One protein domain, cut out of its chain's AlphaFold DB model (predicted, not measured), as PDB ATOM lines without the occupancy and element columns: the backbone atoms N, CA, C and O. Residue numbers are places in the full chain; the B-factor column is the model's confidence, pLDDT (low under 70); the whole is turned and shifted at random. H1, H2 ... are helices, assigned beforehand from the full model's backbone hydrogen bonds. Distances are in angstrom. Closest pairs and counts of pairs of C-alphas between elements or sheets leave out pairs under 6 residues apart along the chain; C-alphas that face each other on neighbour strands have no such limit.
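Overview. This is residues 4 to 112 of the 112 residues of an uncharacterized protein of Kribbella sp. VKM Ac-2527 (UniProt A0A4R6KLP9). Picture a small compact head with two long helical arms that spread from it as a narrow V: residues 4 to 19 of H1 and residues 100 to 110 of H5 stick out of the head, and the end of H1 meets the first half of H5 inside it. In the head the short helices H2 and H3 pack on H5, and H4 sits near its first turn. The printed part has 109 residues with five named helices, H1 to H5 in that order, and no named strand; the class is all helix. The whole is loose, with a radius of gyration of the C-alphas of 16.6 A, and elongated, spanning 57 by 29 by 23 A.

Along the chain. Find C-alpha 4 at (158.901, 154.113, 92.936); from there H1, residues 4 to 29, runs 37.5 A to C-alpha 29 at (151.824, 185.348, 73.461). Next come H2, residues 36 to 44, 12.2 A long, and H3, residues 53 to 62, 14.2 A long. H4, residues 69 to 77, measures 12.2 A. Last, H5, the longest helix, residues 82 to 110, runs 42.3 A and ends at C-alpha 110 at (141.700, 172.766, 101.149).

Arrangement. Begin at H5, the hub, which touches the four other helices. H1 touches it with residues 24 to 28 alone; their closest C-alphas, of Val 27 and Ala 91, are 6.3 A apart, and the two run opposite ways at a steep tilt of 36 degrees, only just past shallow. Look next at Ala 43 of H2 and Gly 95 of H5, whose C-alphas are the closest of that pair at 4.0 A; these helices touch at a steep tilt of 42 degrees, the same way. H3 touches H5 at a steep tilt of 39 degrees, the same way, with the C-alphas of Arg 61 and Ala 96 closest at 5.5 A. H4 and H5 only just touch, with 3 pairs of C-alphas within 8 A, the closest being Arg 76 and Glu 82 at 7.2 A. H1 also touches H2, with the C-alphas of Phe 28 and Arg 39 closest at 6.7 A. H3 and H4 are close but not clearly touching, while H1 is apart from H3 and H4. In H2, H3, H4 and H5 every O i to N i+4 pair is within hydrogen-bond range; in H1 it is 20 of 22.

Size, cuts and confidence. The two C-alphas farthest apart, of Gly 4 and Ala 77, are 57.2 A from each other. Without the stretches that stand free, residues 4 to 19 and 100 to 112, the body spans 33 by 24 by 21 A. The printed part has no cut; the link from H4 to H5 is tight, and the other three are short. The model's pLDDT is under 70 at residues 4 to 6 and 111 to 112, against a mean of 92.6 for the printed part.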
ATOM      1  N   GLY A   4     158.885 154.070  94.407       61.91
ATOM      2  CA  GLY A   4     158.901 154.113  92.936       61.91
ATOM      3  C   GLY A   4     157.595 154.582  92.285       61.91
ATOM      4  O   GLY A   4     157.616 155.184  91.220       61.91
ATOM      5  N   ARG A   5     156.437 154.343  92.917       62.81
ATOM      6  CA  ARG A   5     155.137 154.720  92.332       62.81
ATOM      7  C   ARG A   5     154.788 156.193  92.571       62.81
ATOM      8  O   ARG A   5     154.074 156.774  91.765       62.81
ATOM      9  N   ARG A   6     155.324 156.795  93.641       64.56
ATOM     10  CA  ARG A   6     155.196 158.234  93.927       64.56
ATOM     11  C   ARG A   6     156.047 159.079  92.972       64.56
ATOM     12  O   ARG A   6     155.498 159.984  92.356       64.56
ATOM     13  N   SER A   7     157.310 158.705  92.734       72.12
ATOM     14  CA  SER A   7     158.201 159.477  91.848       72.12
ATOM     15  C   SER A   7     157.747 159.494  90.381       72.12
ATOM     16  O   SER A   7     157.885 160.501  89.692       72.12
ATOM     17  N   VAL A   8     157.145 158.402  89.891       74.62
ATOM     18  CA  VAL A   8     156.592 158.346  88.526       74.62
ATOM     19  C   VAL A   8     155.377 159.266  88.371       74.62
ATOM     20  O   VAL A   8     155.227 159.914  87.332       74.62
ATOM     21  N   VAL A   9     154.518 159.340  89.393       72.81
ATOM     22  CA  VAL A   9     153.338 160.220  89.397       72.81
ATOM     23  C   VAL A   9     153.757 161.687  89.475       72.81
ATOM     24  O   VAL A   9     153.251 162.486  88.689       72.81
ATOM     25  N   GLU A  10     154.720 162.021  90.338       75.25
ATOM     26  CA  GLU A  10     155.304 163.366  90.451       75.25
ATOM     27  C   GLU A  10     155.928 163.812  89.122       75.25
ATOM     28  O   GLU A  10     155.522 164.831  88.563       75.25
ATOM     29  N   GLY A  11     156.780 162.983  88.509       83.81
ATOM     30  CA  GLY A  11     157.376 163.311  87.210       83.81
ATOM     31  C   GLY A  11     156.347 163.452  86.078       83.81
ATOM     32  O   GLY A  11     156.533 164.236  85.147       83.81
ATOM     33  N   ALA A  12     155.229 162.721  86.123       82.69
ATOM     34  CA  ALA A  12     154.145 162.884  85.152       82.69
ATOM     35  C   ALA A  12     153.299 164.147  85.399       82.69
ATOM     36  O   ALA A  12     152.708 164.676  84.453       82.69
ATOM     37  N   ALA A  13     153.200 164.617  86.642       84.88
ATOM     38  CA  ALA A  13     152.540 165.873  86.985       84.88
ATOM     39  C   ALA A  13     153.380 167.075  86.530       84.88
ATOM     40  O   ALA A  13     152.849 167.959  85.860       84.88
ATOM     41  N   GLU A  14     154.690 167.055  86.777       89.50
ATOM     42  CA  GLU A  14     155.632 168.091  86.329       89.50
ATOM     43  C   GLU A  14     155.635 168.244  84.806       89.50
ATOM     44  O   GLU A  14     155.484 169.351  84.288       89.50
ATOM     45  N   ARG A  15     155.701 167.127  84.065       92.19
ATOM     46  CA  ARG A  15     155.609 167.155  82.594       92.19
ATOM     47  C   ARG A  15     154.302 167.775  82.105       92.19
ATOM     48  O   ARG A  15     154.311 168.562  81.165       92.19
ATOM     49  N   ARG A  16     153.170 167.440  82.736       90.00
ATOM     50  CA  ARG A  16     151.867 168.029  82.386       90.00
ATOM     51  C   ARG A  16     151.808 169.519  82.703       90.00
ATOM     52  O   ARG A  16     151.299 170.276  81.883       90.00
ATOM     53  N   ALA A  17     152.354 169.943  83.840       91.19
ATOM     54  CA  ALA A  17     152.439 171.354  84.199       91.19
ATOM     55  C   ALA A  17     153.271 172.145  83.177       91.19
ATOM     56  O   ALA A  17     152.836 173.208  82.740       91.19
ATOM     57  N   ALA A  18     154.405 171.595  82.730       94.12
ATOM     58  CA  ALA A  18     155.239 172.207  81.696       94.12
ATOM     59  C   ALA A  18     154.507 172.334  80.348       94.12
ATOM     60  O   ALA A  18     154.513 173.403  79.743       94.12
ATOM     61  N   LEU A  19     153.807 171.282  79.907       94.31
ATOM     62  CA  LEU A  19     153.010 171.322  78.673       94.31
ATOM     63  C   LEU A  19     151.869 172.346  78.747       94.31
ATOM     64  O   LEU A  19     151.614 173.056  77.778       94.31
ATOM     65  N   LEU A  20     151.193 172.455  79.895       93.31
ATOM     66  CA  LEU A  20     150.145 173.458  80.103       93.31
ATOM     67  C   LEU A  20     150.703 174.884  80.124       93.31
ATOM     68  O   LEU A  20     150.054 175.795  79.610       93.31
ATOM     69  N   ALA A  21     151.882 175.090  80.714       93.81
ATOM     70  CA  ALA A  21     152.559 176.383  80.696       93.81
ATOM     71  C   ALA A  21     152.914 176.798  79.262       93.81
ATOM     72  O   ALA A  21     152.607 177.918  78.862       93.81
ATOM     73  N   GLU A  22     153.463 175.877  78.467       95.31
ATOM     74  CA  GLU A  22     153.796 176.153  77.069       95.31
ATOM     75  C   GLU A  22     152.550 176.403  76.215       95.31
ATOM     76  O   GLU A  22     152.520 177.350  75.434       95.31
ATOM     77  N   LEU A  23     151.476 175.628  76.408       93.88
ATOM     78  CA  LEU A  23     150.216 175.851  75.698       93.88
ATOM     79  C   LEU A  23     149.633 177.242  75.993       93.88
ATOM     80  O   LEU A  23     149.210 177.938  75.072       93.88
ATOM     81  N   ARG A  24     149.643 177.672  77.263       93.69
ATOM     82  CA  ARG A  24     149.223 179.030  77.652       93.69
ATOM     83  C   ARG A  24     150.087 180.085  76.977       93.69
ATOM     84  O   ARG A  24     149.545 181.022  76.398       93.69
ATOM     85  N   ARG A  25     151.409 179.913  77.015       93.56
ATOM     86  CA  ARG A  25     152.354 180.836  76.388       93.56
ATOM     87  C   ARG A  25     152.083 180.965  74.892       93.56
ATOM     88  O   ARG A  25     151.955 182.074  74.397       93.56
ATOM     89  N   VAL A  26     151.932 179.856  74.169       93.00
ATOM     90  CA  VAL A  26     151.675 179.883  72.721       93.00
ATOM     91  C   VAL A  26     150.336 180.550  72.402       93.00
ATOM     92  O   VAL A  26     150.294 181.445  71.567       93.00
ATOM     93  N   VAL A  27     149.250 180.173  73.080       92.00
ATOM     94  CA  VAL A  27     147.912 180.717  72.785       92.00
ATOM     95  C   VAL A  27     147.811 182.210  73.099       92.00
ATOM     96  O   VAL A  27     147.157 182.963  72.371       92.00
ATOM     97  N   PHE A  28     148.455 182.663  74.174       88.94
ATOM     98  CA  PHE A  28     148.374 184.062  74.568       88.94
ATOM     99  C   PHE A  28     149.451 184.910  73.902       88.94
ATOM    100  O   PHE A  28     149.115 185.953  73.367       88.94
ATOM    101  N   GLU A  29     150.698 184.471  73.809       88.44
ATOM    102  CA  GLU A  29     151.824 185.348  73.461       88.44
ATOM    103  C   GLU A  29     152.327 185.201  72.021       88.44
ATOM    104  O   GLU A  29     153.037 186.085  71.540       88.44
ATOM    105  N   ALA A  30     151.989 184.120  71.309       90.12
ATOM    106  CA  ALA A  30     152.458 183.948  69.935       90.12
ATOM    107  C   ALA A  30     151.826 184.981  68.973       90.12
ATOM    108  O   ALA A  30     150.713 185.473  69.217       90.12
ATOM    109  N   PRO A  31     152.514 185.304  67.857       94.00
ATOM    110  CA  PRO A  31     151.926 186.079  66.773       94.00
ATOM    111  C   PRO A  31     150.625 185.443  66.289       94.00
ATOM    112  O   PRO A  31     150.550 184.230  66.113       94.00
ATOM    113  N   ALA A  32     149.614 186.277  66.078       94.38
ATOM    114  CA  ALA A  32     148.290 185.852  65.657       94.38
ATOM    115  C   ALA A  32     147.564 187.026  64.984       94.38
ATOM    116  O   ALA A  32     148.018 188.173  65.072       94.38
ATOM    117  N   ARG A  33     146.469 186.737  64.285       96.50
ATOM    118  CA  ARG A  33     145.672 187.728  63.545       96.50
ATOM    119  C   ARG A  33     144.868 188.614  64.491       96.50
ATOM    120  O   ARG A  33     144.790 189.823  64.286       96.50
ATOM    121  N   SER A  34     144.341 188.026  65.556       93.31
ATOM    122  CA  SER A  34     143.643 188.721  66.630       93.31
ATOM    123  C   SER A  34     144.594 189.551  67.489       93.31
ATOM    124  O   SER A  34     145.759 189.210  67.725       93.31
ATOM    125  N   ASN A  35     144.065 190.639  68.047       93.12
ATOM    126  CA  ASN A  35     144.769 191.409  69.063       93.12
ATOM    127  C   ASN A  35     144.936 190.575  70.351       93.12
ATOM    128  O   ASN A  35     144.000 189.919  70.813       93.12
ATOM    129  N   LEU A  36     146.106 190.661  70.987       92.69
ATOM    130  CA  LEU A  36     146.387 190.037  72.284       92.69
ATOM    131  C   LEU A  36     145.318 190.345  73.347       92.69
ATOM    132  O   LEU A  36     144.915 189.463  74.111       92.69
ATOM    133  N   ALA A  37     144.839 191.589  73.395       92.81
ATOM    134  CA  ALA A  37     143.802 192.013  74.329       92.81
ATOM    135  C   ALA A  37     142.485 191.256  74.102       92.81
ATOM    136  O   ALA A  37     141.836 190.865  75.070       92.81
ATOM    137  N   VAL A  38     142.135 190.976  72.840       94.75
ATOM    138  CA  VAL A  38     140.940 190.205  72.472       94.75
ATOM    139  C   VAL A  38     141.068 188.766  72.967       94.75
ATOM    140  O   VAL A  38     140.191 188.295  73.690       94.75
ATOM    141  N   ARG A  39     142.187 188.083  72.685       94.94
ATOM    142  CA  ARG A  39     142.418 186.711  73.182       94.94
ATOM    143  C   ARG A  39     142.426 186.643  74.708       94.94
ATOM    144  O   ARG A  39     141.835 185.744  75.300       94.94
ATOM    145  N   THR A  40     143.047 187.624  75.359       94.62
ATOM    146  CA  THR A  40     143.098 187.705  76.826       94.62
ATOM    147  C   THR A  40     141.707 187.907  77.427       94.62
ATOM    148  O   THR A  40     141.354 187.238  78.399       94.62
ATOM    149  N   ALA A  41     140.892 188.793  76.848       96.00
ATOM    150  CA  ALA A  41     139.518 189.020  77.287       96.00
ATOM    151  C   ALA A  41     138.629 187.789  77.042       96.00
ATOM    152  O   ALA A  41     137.840 187.423  77.917       96.00
ATOM    153  N   ALA A  42     138.808 187.100  75.909       96.88
ATOM    154  CA  ALA A  42     138.115 185.852  75.592       96.88
ATOM    155  C   ALA A  42     138.444 184.745  76.600       96.88
ATOM    156  O   ALA A  42     137.543 184.051  77.066       96.88
ATOM    157  N   ALA A  43     139.709 184.609  76.995       96.00
ATOM    158  CA  ALA A  43     140.122 183.623  77.988       96.00
ATOM    159  C   ALA A  43     139.616 183.939  79.400       96.00
ATOM    160  O   ALA A  43     139.234 183.032  80.135       96.00
ATOM    161  N   ARG A  44     139.616 185.218  79.789       93.94
ATOM    162  CA  ARG A  44     139.191 185.656  81.128       93.94
ATOM    163  C   ARG A  44     137.677 185.754  81.290       93.94
ATOM    164  O   ARG A  44     137.209 185.797  82.419       93.94
ATOM    165  N   GLY A  45     136.932 185.857  80.190       92.12
ATOM    166  CA  GLY A  45     135.505 186.169  80.231       92.12
ATOM    167  C   GLY A  45     135.215 187.542  80.835       92.12
ATOM    168  O   GLY A  45     134.232 187.709  81.541       92.12
ATOM    169  N   SER A  46     136.072 188.536  80.576       85.81
ATOM    170  CA  SER A  46     136.035 189.835  81.265       85.81
ATOM    171  C   SER A  46     134.882 190.765  80.859       85.81
ATOM    172  O   SER A  46     134.824 191.885  81.352       85.81
ATOM    173  N   GLY A  47     134.009 190.358  79.928       86.38
ATOM    174  CA  GLY A  47     132.915 191.197  79.410       86.38
ATOM    175  C   GLY A  47     133.371 192.417  78.596       86.38
ATOM    176  O   GLY A  47     132.566 193.288  78.297       86.38
ATOM    177  N   LEU A  48     134.658 192.495  78.242       90.62
ATOM    178  CA  LEU A  48     135.254 193.635  77.524       90.62
ATOM    179  C   LEU A  48     135.236 193.475  75.996       90.62
ATOM    180  O   LEU A  48     135.726 194.346  75.281       90.62
ATOM    181  N   LEU A  49     134.750 192.341  75.495       95.56
ATOM    182  CA  LEU A  49     134.700 192.055  74.066       95.56
ATOM    183  C   LEU A  49     133.449 192.675  73.450       95.56
ATOM    184  O   LEU A  49     132.356 192.520  73.986       95.56
ATOM    185  N   ALA A  50     133.620 193.339  72.310       95.69
ATOM    186  CA  ALA A  50     132.502 193.822  71.514       95.69
ATOM    187  C   ALA A  50     131.727 192.654  70.881       95.69
ATOM    188  O   ALA A  50     132.290 191.588  70.614       95.69
ATOM    189  N   GLU A  51     130.442 192.869  70.610       96.00
ATOM    190  CA  GLU A  51     129.635 191.914  69.852       96.00
ATOM    191  C   GLU A  51     130.016 191.910  68.360       96.00
ATOM    192  O   GLU A  51     130.433 192.950  67.839       96.00
ATOM    193  N   PRO A  52     129.896 190.761  67.665       97.12
ATOM    194  CA  PRO A  52     129.395 189.466  68.158       97.12
ATOM    195  C   PRO A  52     130.461 188.570  68.832       97.12
ATOM    196  O   PRO A  52     130.184 187.447  69.251       97.12
ATOM    197  N   ILE A  53     131.708 189.041  68.962       98.00
ATOM    198  CA  ILE A  53     132.822 188.251  69.526       98.00
ATOM    199  C   ILE A  53     132.583 187.927  71.010       98.00
ATOM    200  O   ILE A  53     132.935 186.840  71.472       98.00
ATOM    201  N   GLY A  54     131.995 188.859  71.764       97.75
ATOM    202  CA  GLY A  54     131.697 188.699  73.187       97.75
ATOM    203  C   GLY A  54     130.766 187.525  73.480       97.75
ATOM    204  O   GLY A  54     131.150 186.616  74.230       97.75
ATOM    205  N   SER A  55     129.582 187.518  72.865       97.44
ATOM    206  CA  SER A  55     128.599 186.438  73.004       97.44
ATOM    207  C   SER A  55     129.134 185.099  72.503       97.44
ATOM    208  O   SER A  55     129.008 184.093  73.207       97.44
ATOM    209  N   TYR A  56     129.826 185.075  71.360       98.50
ATOM    210  CA  TYR A  56     130.465 183.861  70.858       98.50
ATOM    211  C   TYR A  56     131.491 183.290  71.842       98.50
ATOM    212  O   TYR A  56     131.445 182.107  72.184       98.50
ATOM    213  N   ALA A  57     132.397 184.126  72.359       98.25
ATOM    214  CA  ALA A  57     133.413 183.682  73.307       98.25
ATOM    215  C   ALA A  57     132.790 183.175  74.618       98.25
ATOM    216  O   ALA A  57     133.297 182.217  75.200       98.25
ATOM    217  N   ALA A  58     131.694 183.784  75.087       98.06
ATOM    218  CA  ALA A  58     130.927 183.271  76.226       98.06
ATOM    219  C   ALA A  58     130.324 181.897  75.928       98.06
ATOM    220  O   ALA A  58     130.542 180.953  76.686       98.06
ATOM    221  N   LYS A  59     129.684 181.741  74.767       98.44
ATOM    222  CA  LYS A  59     129.137 180.459  74.315       98.44
ATOM    223  C   LYS A  59     130.212 179.372  74.261       98.44
ATOM    224  O   LYS A  59     129.983 178.275  74.749       98.44
ATOM    225  N   VAL A  60     131.410 179.673  73.758       98.50
ATOM    226  CA  VAL A  60     132.540 178.727  73.754       98.50
ATOM    227  C   VAL A  60     132.990 178.348  75.172       98.50
ATOM    228  O   VAL A  60     133.321 177.187  75.412       98.50
ATOM    229  N   ARG A  61     133.023 179.288  76.126       97.75
ATOM    230  CA  ARG A  61     133.442 178.996  77.511       97.75
ATOM    231  C   ARG A  61     132.429 178.142  78.265       97.75
ATOM    232  O   ARG A  61     132.828 177.199  78.956       97.75
ATOM    233  N   ASP A  62     131.157 178.493  78.121       96.12
ATOM    234  CA  ASP A  62     130.102 178.086  79.048       96.12
ATOM    235  C   ASP A  62     129.168 177.029  78.435       96.12
ATOM    236  O   ASP A  62     128.642 176.170  79.141       96.12
ATOM    237  N   GLU A  63     129.003 177.036  77.110       97.06
ATOM    238  CA  GLU A  63     128.012 176.234  76.385       97.06
ATOM    239  C   GLU A  63     128.547 175.713  75.035       97.06
ATOM    240  O   GLU A  63     127.830 175.702  74.034       97.06
ATOM    241  N   SER A  64     129.813 175.273  74.977       97.38
ATOM    242  CA  SER A  64     130.496 174.943  73.707       97.38
ATOM    243  C   SER A  64     129.766 173.909  72.844       97.38
ATOM    244  O   SER A  64     129.825 173.973  71.619       97.38
ATOM    245  N   TYR A  65     129.020 172.994  73.467       97.44
ATOM    246  CA  TYR A  65     128.186 171.992  72.794       97.44
ATOM    247  C   TYR A  65     127.011 172.590  71.999       97.44
ATOM    248  O   TYR A  65     126.350 171.872  71.251       97.44
ATOM    249  N   ARG A  66     126.726 173.885  72.171       98.19
ATOM    250  CA  ARG A  66     125.686 174.628  71.450       98.19
ATOM    251  C   ARG A  66     126.243 175.495  70.328       98.19
ATOM    252  O   ARG A  66     125.454 176.184  69.686       98.19
ATOM    253  N   VAL A  67     127.561 175.545  70.132       98.12
ATOM    254  CA  VAL A  67     128.162 176.287  69.016       98.12
ATOM    255  C   VAL A  67     127.753 175.624  67.701       98.12
ATOM    256  O   VAL A  67     127.751 174.401  67.580       98.12
ATOM    257  N   THR A  68     127.378 176.441  66.729       98.25
ATOM    258  CA  THR A  68     126.847 176.044  65.426       98.25
ATOM    259  C   THR A  68     127.511 176.837  64.307       98.25
ATOM    260  O   THR A  68     128.116 177.884  64.541       98.25
ATOM    261  N   ASP A  69     127.310 176.389  63.069       98.25
ATOM    262  CA  ASP A  69     127.780 177.101  61.878       98.25
ATOM    263  C   ASP A  69     127.175 178.509  61.750       98.25
ATOM    264  O   ASP A  69     127.803 179.401  61.182       98.25
ATOM    265  N   ALA A  70     125.979 178.737  62.309       98.38
ATOM    266  CA  ALA A  70     125.338 180.049  62.309       98.38
ATOM    267  C   ALA A  70     126.125 181.075  63.139       98.38
ATOM    268  O   ALA A  70     126.262 182.217  62.710       98.38
ATOM    269  N   ASP A  71     126.707 180.655  64.270       98.31
ATOM    270  CA  ASP A  71     127.530 181.536  65.108       98.31
ATOM    271  C   ASP A  71     128.791 181.991  64.347       98.31
ATOM    272  O   ASP A  71     129.177 183.159  64.373       98.31
ATOM    273  N   VAL A  72     129.417 181.068  63.605       98.19
ATOM    274  CA  VAL A  72     130.587 181.368  62.762       98.19
ATOM    275  C   VAL A  72     130.193 182.266  61.589       98.19
ATOM    276  O   VAL A  72     130.911 183.209  61.254       98.19
ATOM    277  N   ALA A  73     129.045 182.006  60.961       98.25
ATOM    278  CA  ALA A  73     128.541 182.823  59.864       98.25
ATOM    279  C   ALA A  73     128.265 184.272  60.298       98.25
ATOM    280  O   ALA A  73     128.613 185.189  59.555       98.25
ATOM    281  N   GLU A  74     127.709 184.480  61.493       98.31
ATOM    282  CA  GLU A  74     127.463 185.808  62.066       98.31
ATOM    283  C   GLU A  74     128.764 186.594  62.272       98.31
ATOM    284  O   GLU A  74     128.875 187.740  61.836       98.31
ATOM    285  N   LEU A  75     129.792 185.961  62.846       98.50
ATOM    286  CA  LEU A  75     131.111 186.581  63.027       98.50
ATOM    287  C   LEU A  75     131.741 186.994  61.694       98.50
ATOM    288  O   LEU A  75     132.237 188.113  61.559       98.50
ATOM    289  N   ARG A  76     131.687 186.119  60.684       98.44
ATOM    290  CA  ARG A  76     132.208 186.441  59.347       98.44
ATOM    291  C   ARG A  76     131.419 187.568  58.684       98.44
ATOM    292  O   ARG A  76     132.020 188.428  58.047       98.44
ATOM    293  N   ALA A  77     130.096 187.602  58.852       98.31
ATOM    294  CA  ALA A  77     129.256 188.695  58.357       98.31
ATOM    295  C   ALA A  77     129.588 190.036  59.037       98.31
ATOM    296  O   ALA A  77     129.490 191.084  58.401       98.31
ATOM    297  N   ALA A  78     130.051 190.001  60.291       97.44
ATOM    298  CA  ALA A  78     130.582 191.153  61.018       97.44
ATOM    299  C   ALA A  78     132.036 191.519  60.643       97.44
ATOM    300  O   ALA A  78     132.603 192.449  61.217       97.44
ATOM    301  N   GLY A  79     132.647 190.822  59.678       97.88
ATOM    302  CA  GLY A  79     133.993 191.105  59.176       97.88
ATOM    303  C   GLY A  79     135.132 190.453  59.962       97.88
ATOM    304  O   GLY A  79     136.293 190.755  59.690       97.88
ATOM    305  N   VAL A  80     134.831 189.557  60.907       98.12
ATOM    306  CA  VAL A  80     135.850 188.799  61.648       98.12
ATOM    307  C   VAL A  80     136.415 187.696  60.751       98.12
ATOM    308  O   VAL A  80     135.659 186.934  60.142       98.12
ATOM    309  N   SER A  81     137.742 187.598  60.653       98.12
ATOM    310  CA  SER A  81     138.384 186.563  59.831       98.12
ATOM    311  C   SER A  81     138.307 185.171  60.470       98.12
ATOM    312  O   SER A  81     138.225 185.042  61.688       98.12
ATOM    313  N   GLU A  82     138.369 184.107  59.661       97.94
ATOM    314  CA  GLU A  82     138.332 182.727  60.179       97.94
ATOM    315  C   GLU A  82     139.498 182.424  61.132       97.94
ATOM    316  O   GLU A  82     139.297 181.755  62.145       97.94
ATOM    317  N   ASP A  83     140.680 182.992  60.872       97.94
ATOM    318  CA  ASP A  83     141.828 182.905  61.777       97.94
ATOM    319  C   ASP A  83     141.522 183.546  63.140       97.94
ATOM    320  O   ASP A  83     141.787 182.951  64.182       97.94
ATOM    321  N   GLU A  84     140.918 184.739  63.160       97.69
ATOM    322  CA  GLU A  84     140.531 185.405  64.409       97.69
ATOM    323  C   GLU A  84     139.456 184.618  65.166       97.69
ATOM    324  O   GLU A  84     139.534 184.503  66.389       97.69
ATOM    325  N   ILE A  85     138.478 184.041  64.456       98.31
ATOM    326  CA  ILE A  85     137.449 183.177  65.055       98.31
ATOM    327  C   ILE A  85     138.112 181.960  65.704       98.31
ATOM    328  O   ILE A  85     137.833 181.652  66.866       98.31
ATOM    329  N   PHE A  86     139.023 181.289  64.994       98.06
ATOM    330  CA  PHE A  86     139.778 180.152  65.519       98.06
ATOM    331  C   PHE A  86     140.587 180.537  66.766       98.06
ATOM    332  O   PHE A  86     140.488 179.883  67.805       98.06
ATOM    333  N   GLU A  87     141.340 181.632  66.704       98.00
ATOM    334  CA  GLU A  87     142.175 182.110  67.805       98.00
ATOM    335  C   GLU A  87     141.354 182.493  69.046       98.00
ATOM    336  O   GLU A  87     141.723 182.134  70.168       98.00
ATOM    337  N   VAL A  88     140.215 183.173  68.867       97.81
ATOM    338  CA  VAL A  88     139.275 183.491  69.956       97.81
ATOM    339  C   VAL A  88     138.685 182.218  70.554       97.81
ATOM    340  O   VAL A  88     138.604 182.107  71.779       97.81
ATOM    341  N   THR A  89     138.320 181.245  69.720       98.25
ATOM    342  CA  THR A  89     137.782 179.949  70.162       98.25
ATOM    343  C   THR A  89     138.777 179.224  71.054       98.25
ATOM    344  O   THR A  89     138.442 178.808  72.165       98.25
ATOM    345  N   VAL A  90     140.028 179.112  70.599       98.00
ATOM    346  CA  VAL A  90     141.103 178.456  71.348       98.00
ATOM    347  C   VAL A  90     141.383 179.198  72.654       98.00
ATOM    348  O   VAL A  90     141.491 178.563  73.704       98.00
ATOM    349  N   ALA A  91     141.447 180.533  72.626       97.81
ATOM    350  CA  ALA A  91     141.679 181.343  73.819       97.81
ATOM    351  C   ALA A  91     140.557 181.186  74.859       97.81
ATOM    352  O   ALA A  91     140.838 180.963  76.040       97.81
ATOM    353  N   ALA A  92     139.295 181.247  74.430       98.19
ATOM    354  CA  ALA A  92     138.126 181.045  75.283       98.19
ATOM    355  C   ALA A  92     138.115 179.640  75.907       98.19
ATOM    356  O   ALA A  92     138.012 179.502  77.129       98.19
ATOM    357  N   ALA A  93     138.300 178.597  75.094       98.25
ATOM    358  CA  ALA A  93     138.316 177.213  75.560       98.25
ATOM    359  C   ALA A  93     139.465 176.941  76.546       98.25
ATOM    360  O   ALA A  93     139.249 176.337  77.604       98.25
ATOM    361  N   LEU A  94     140.678 177.419  76.240       97.25
ATOM    362  CA  LEU A  94     141.835 177.260  77.119       97.25
ATOM    363  C   LEU A  94     141.645 178.018  78.434       97.25
ATOM    364  O   LEU A  94     141.941 177.467  79.493       97.25
ATOM    365  N   GLY A  95     141.122 179.246  78.388       96.19
ATOM    366  CA  GLY A  95     140.801 180.030  79.580       96.19
ATOM    367  C   GLY A  95     139.835 179.296  80.510       96.19
ATOM    368  O   GLY A  95     140.134 179.112  81.693       96.19
ATOM    369  N   ALA A  96     138.738 178.765  79.962       96.56
ATOM    370  CA  ALA A  96     137.768 177.976  80.719       96.56
ATOM    371  C   ALA A  96     138.386 176.695  81.312       96.56
ATOM    372  O   ALA A  96     138.134 176.356  82.471       96.56
ATOM    373  N   ALA A  97     139.233 175.991  80.554       95.56
ATOM    374  CA  ALA A  97     139.945 174.811  81.043       95.56
ATOM    375  C   ALA A  97     140.923 175.149  82.183       95.56
ATOM    376  O   ALA A  97     140.968 174.435  83.183       95.56
ATOM    377  N   CYS A  98     141.663 176.255  82.063       94.31
ATOM    378  CA  CYS A  98     142.582 176.732  83.095       94.31
ATOM    379  C   CYS A  98     141.841 177.107  84.375       94.31
ATOM    380  O   CYS A  98     142.248 176.680  85.449       94.31
ATOM    381  N   HIS A  99     140.729 177.835  84.255       94.38
ATOM    382  CA  HIS A  99     139.900 178.204  85.396       94.38
ATOM    383  C   HIS A  99     139.399 176.966  86.157       94.38
ATOM    384  O   HIS A  99     139.535 176.887  87.377       94.38
ATOM    385  N   ARG A 100     138.882 175.957  85.436       95.12
ATOM    386  CA  ARG A 100     138.434 174.693  86.044       95.12
ATOM    387  C   ARG A 100     139.576 173.914  86.695       95.12
ATOM    388  O   ARG A 100     139.391 173.368  87.780       95.12
ATOM    389  N   LEU A 101     140.748 173.871  86.059       93.81
ATOM    390  CA  LEU A 101     141.930 173.215  86.620       93.81
ATOM    391  C   LEU A 101     142.376 173.886  87.924       93.81
ATOM    392  O   LEU A 101     142.595 173.199  88.919       93.81
ATOM    393  N   ASP A 102     142.484 175.214  87.933       93.69
ATOM    394  CA  ASP A 102     142.921 175.968  89.107       93.69
ATOM    395  C   ASP A 102     141.930 175.812  90.267       93.69
ATOM    396  O   ASP A 102     142.352 175.619  91.409       93.69
ATOM    397  N   ALA A 103     140.625 175.834  89.979       95.44
ATOM    398  CA  ALA A 103     139.577 175.578  90.964       95.44
ATOM    399  C   ALA A 103     139.681 174.163  91.557       95.44
ATOM    400  O   ALA A 103     139.703 174.014  92.778       95.44
ATOM    401  N   GLY A 104     139.834 173.134  90.717       95.50
ATOM    402  CA  GLY A 104     139.997 171.753  91.182       95.50
ATOM    403  C   GLY A 104     141.255 171.556  92.033       95.50
ATOM    404  O   GLY A 104     141.206 170.923  93.082       95.50
ATOM    405  N   LEU A 105     142.381 172.158  91.637       92.94
ATOM    406  CA  LEU A 105     143.622 172.107  92.414       92.94
ATOM    407  C   LEU A 105     143.524 172.843  93.757       92.94
ATOM    408  O   LEU A 105     144.218 172.460  94.697       92.94
ATOM    409  N   ARG A 106     142.723 173.914  93.855       95.06
ATOM    410  CA  ARG A 106     142.458 174.597  95.133       95.06
ATOM    411  C   ARG A 106     141.630 173.717  96.062       95.06
ATOM    412  O   ARG A 106     142.068 173.513  97.186       95.06
ATOM    413  N   ALA A 107     140.542 173.128  95.567       95.88
ATOM    414  CA  ALA A 107     139.701 172.223  96.353       95.88
ATOM    415  C   ALA A 107     140.516 171.064  96.960       95.88
ATOM    416  O   ALA A 107     140.468 170.827  98.160       95.88
ATOM    417  N   LEU A 108     141.385 170.434  96.160       93.12
ATOM    418  CA  LEU A 108     142.264 169.356  96.635       93.12
ATOM    419  C   LEU A 108     143.286 169.788  97.702       93.12
ATOM    420  O   LEU A 108     143.802 168.934  98.415       93.12
ATOM    421  N   ARG A 109     143.635 171.080  97.786       92.25
ATOM    422  CA  ARG A 109     144.538 171.613  98.822       92.25
ATOM    423  C   ARG A 109     143.807 172.021 100.095       92.25
ATOM    424  O   ARG A 109     144.434 172.033 101.140       92.25
ATOM    425  N   GLU A 110     142.536 172.400  99.997       80.06
ATOM    426  CA  GLU A 110     141.700 172.766 101.149       80.06
ATOM    427  C   GLU A 110     141.180 171.525 101.895       80.06
ATOM    428  O   GLU A 110     140.919 171.593 103.092       80.06
ATOM    429  N   GLU A 111     141.068 170.385 101.206       60.78
ATOM    430  CA  GLU A 111     140.722 169.080 101.790       60.78
ATOM    431  C   GLU A 111     141.914 168.345 102.447       60.78
ATOM    432  O   GLU A 111     141.704 167.318 103.099       60.78
ATOM    433  N   ALA A 112     143.148 168.834 102.263       51.69
ATOM    434  CA  ALA A 112     144.400 168.206 102.709       51.69
ATOM    435  C   ALA A 112     144.961 168.835 103.993       51.69
ATOM    436  O   ALA A 112     145.515 168.063 104.812       51.69
TER     437      ALA A 112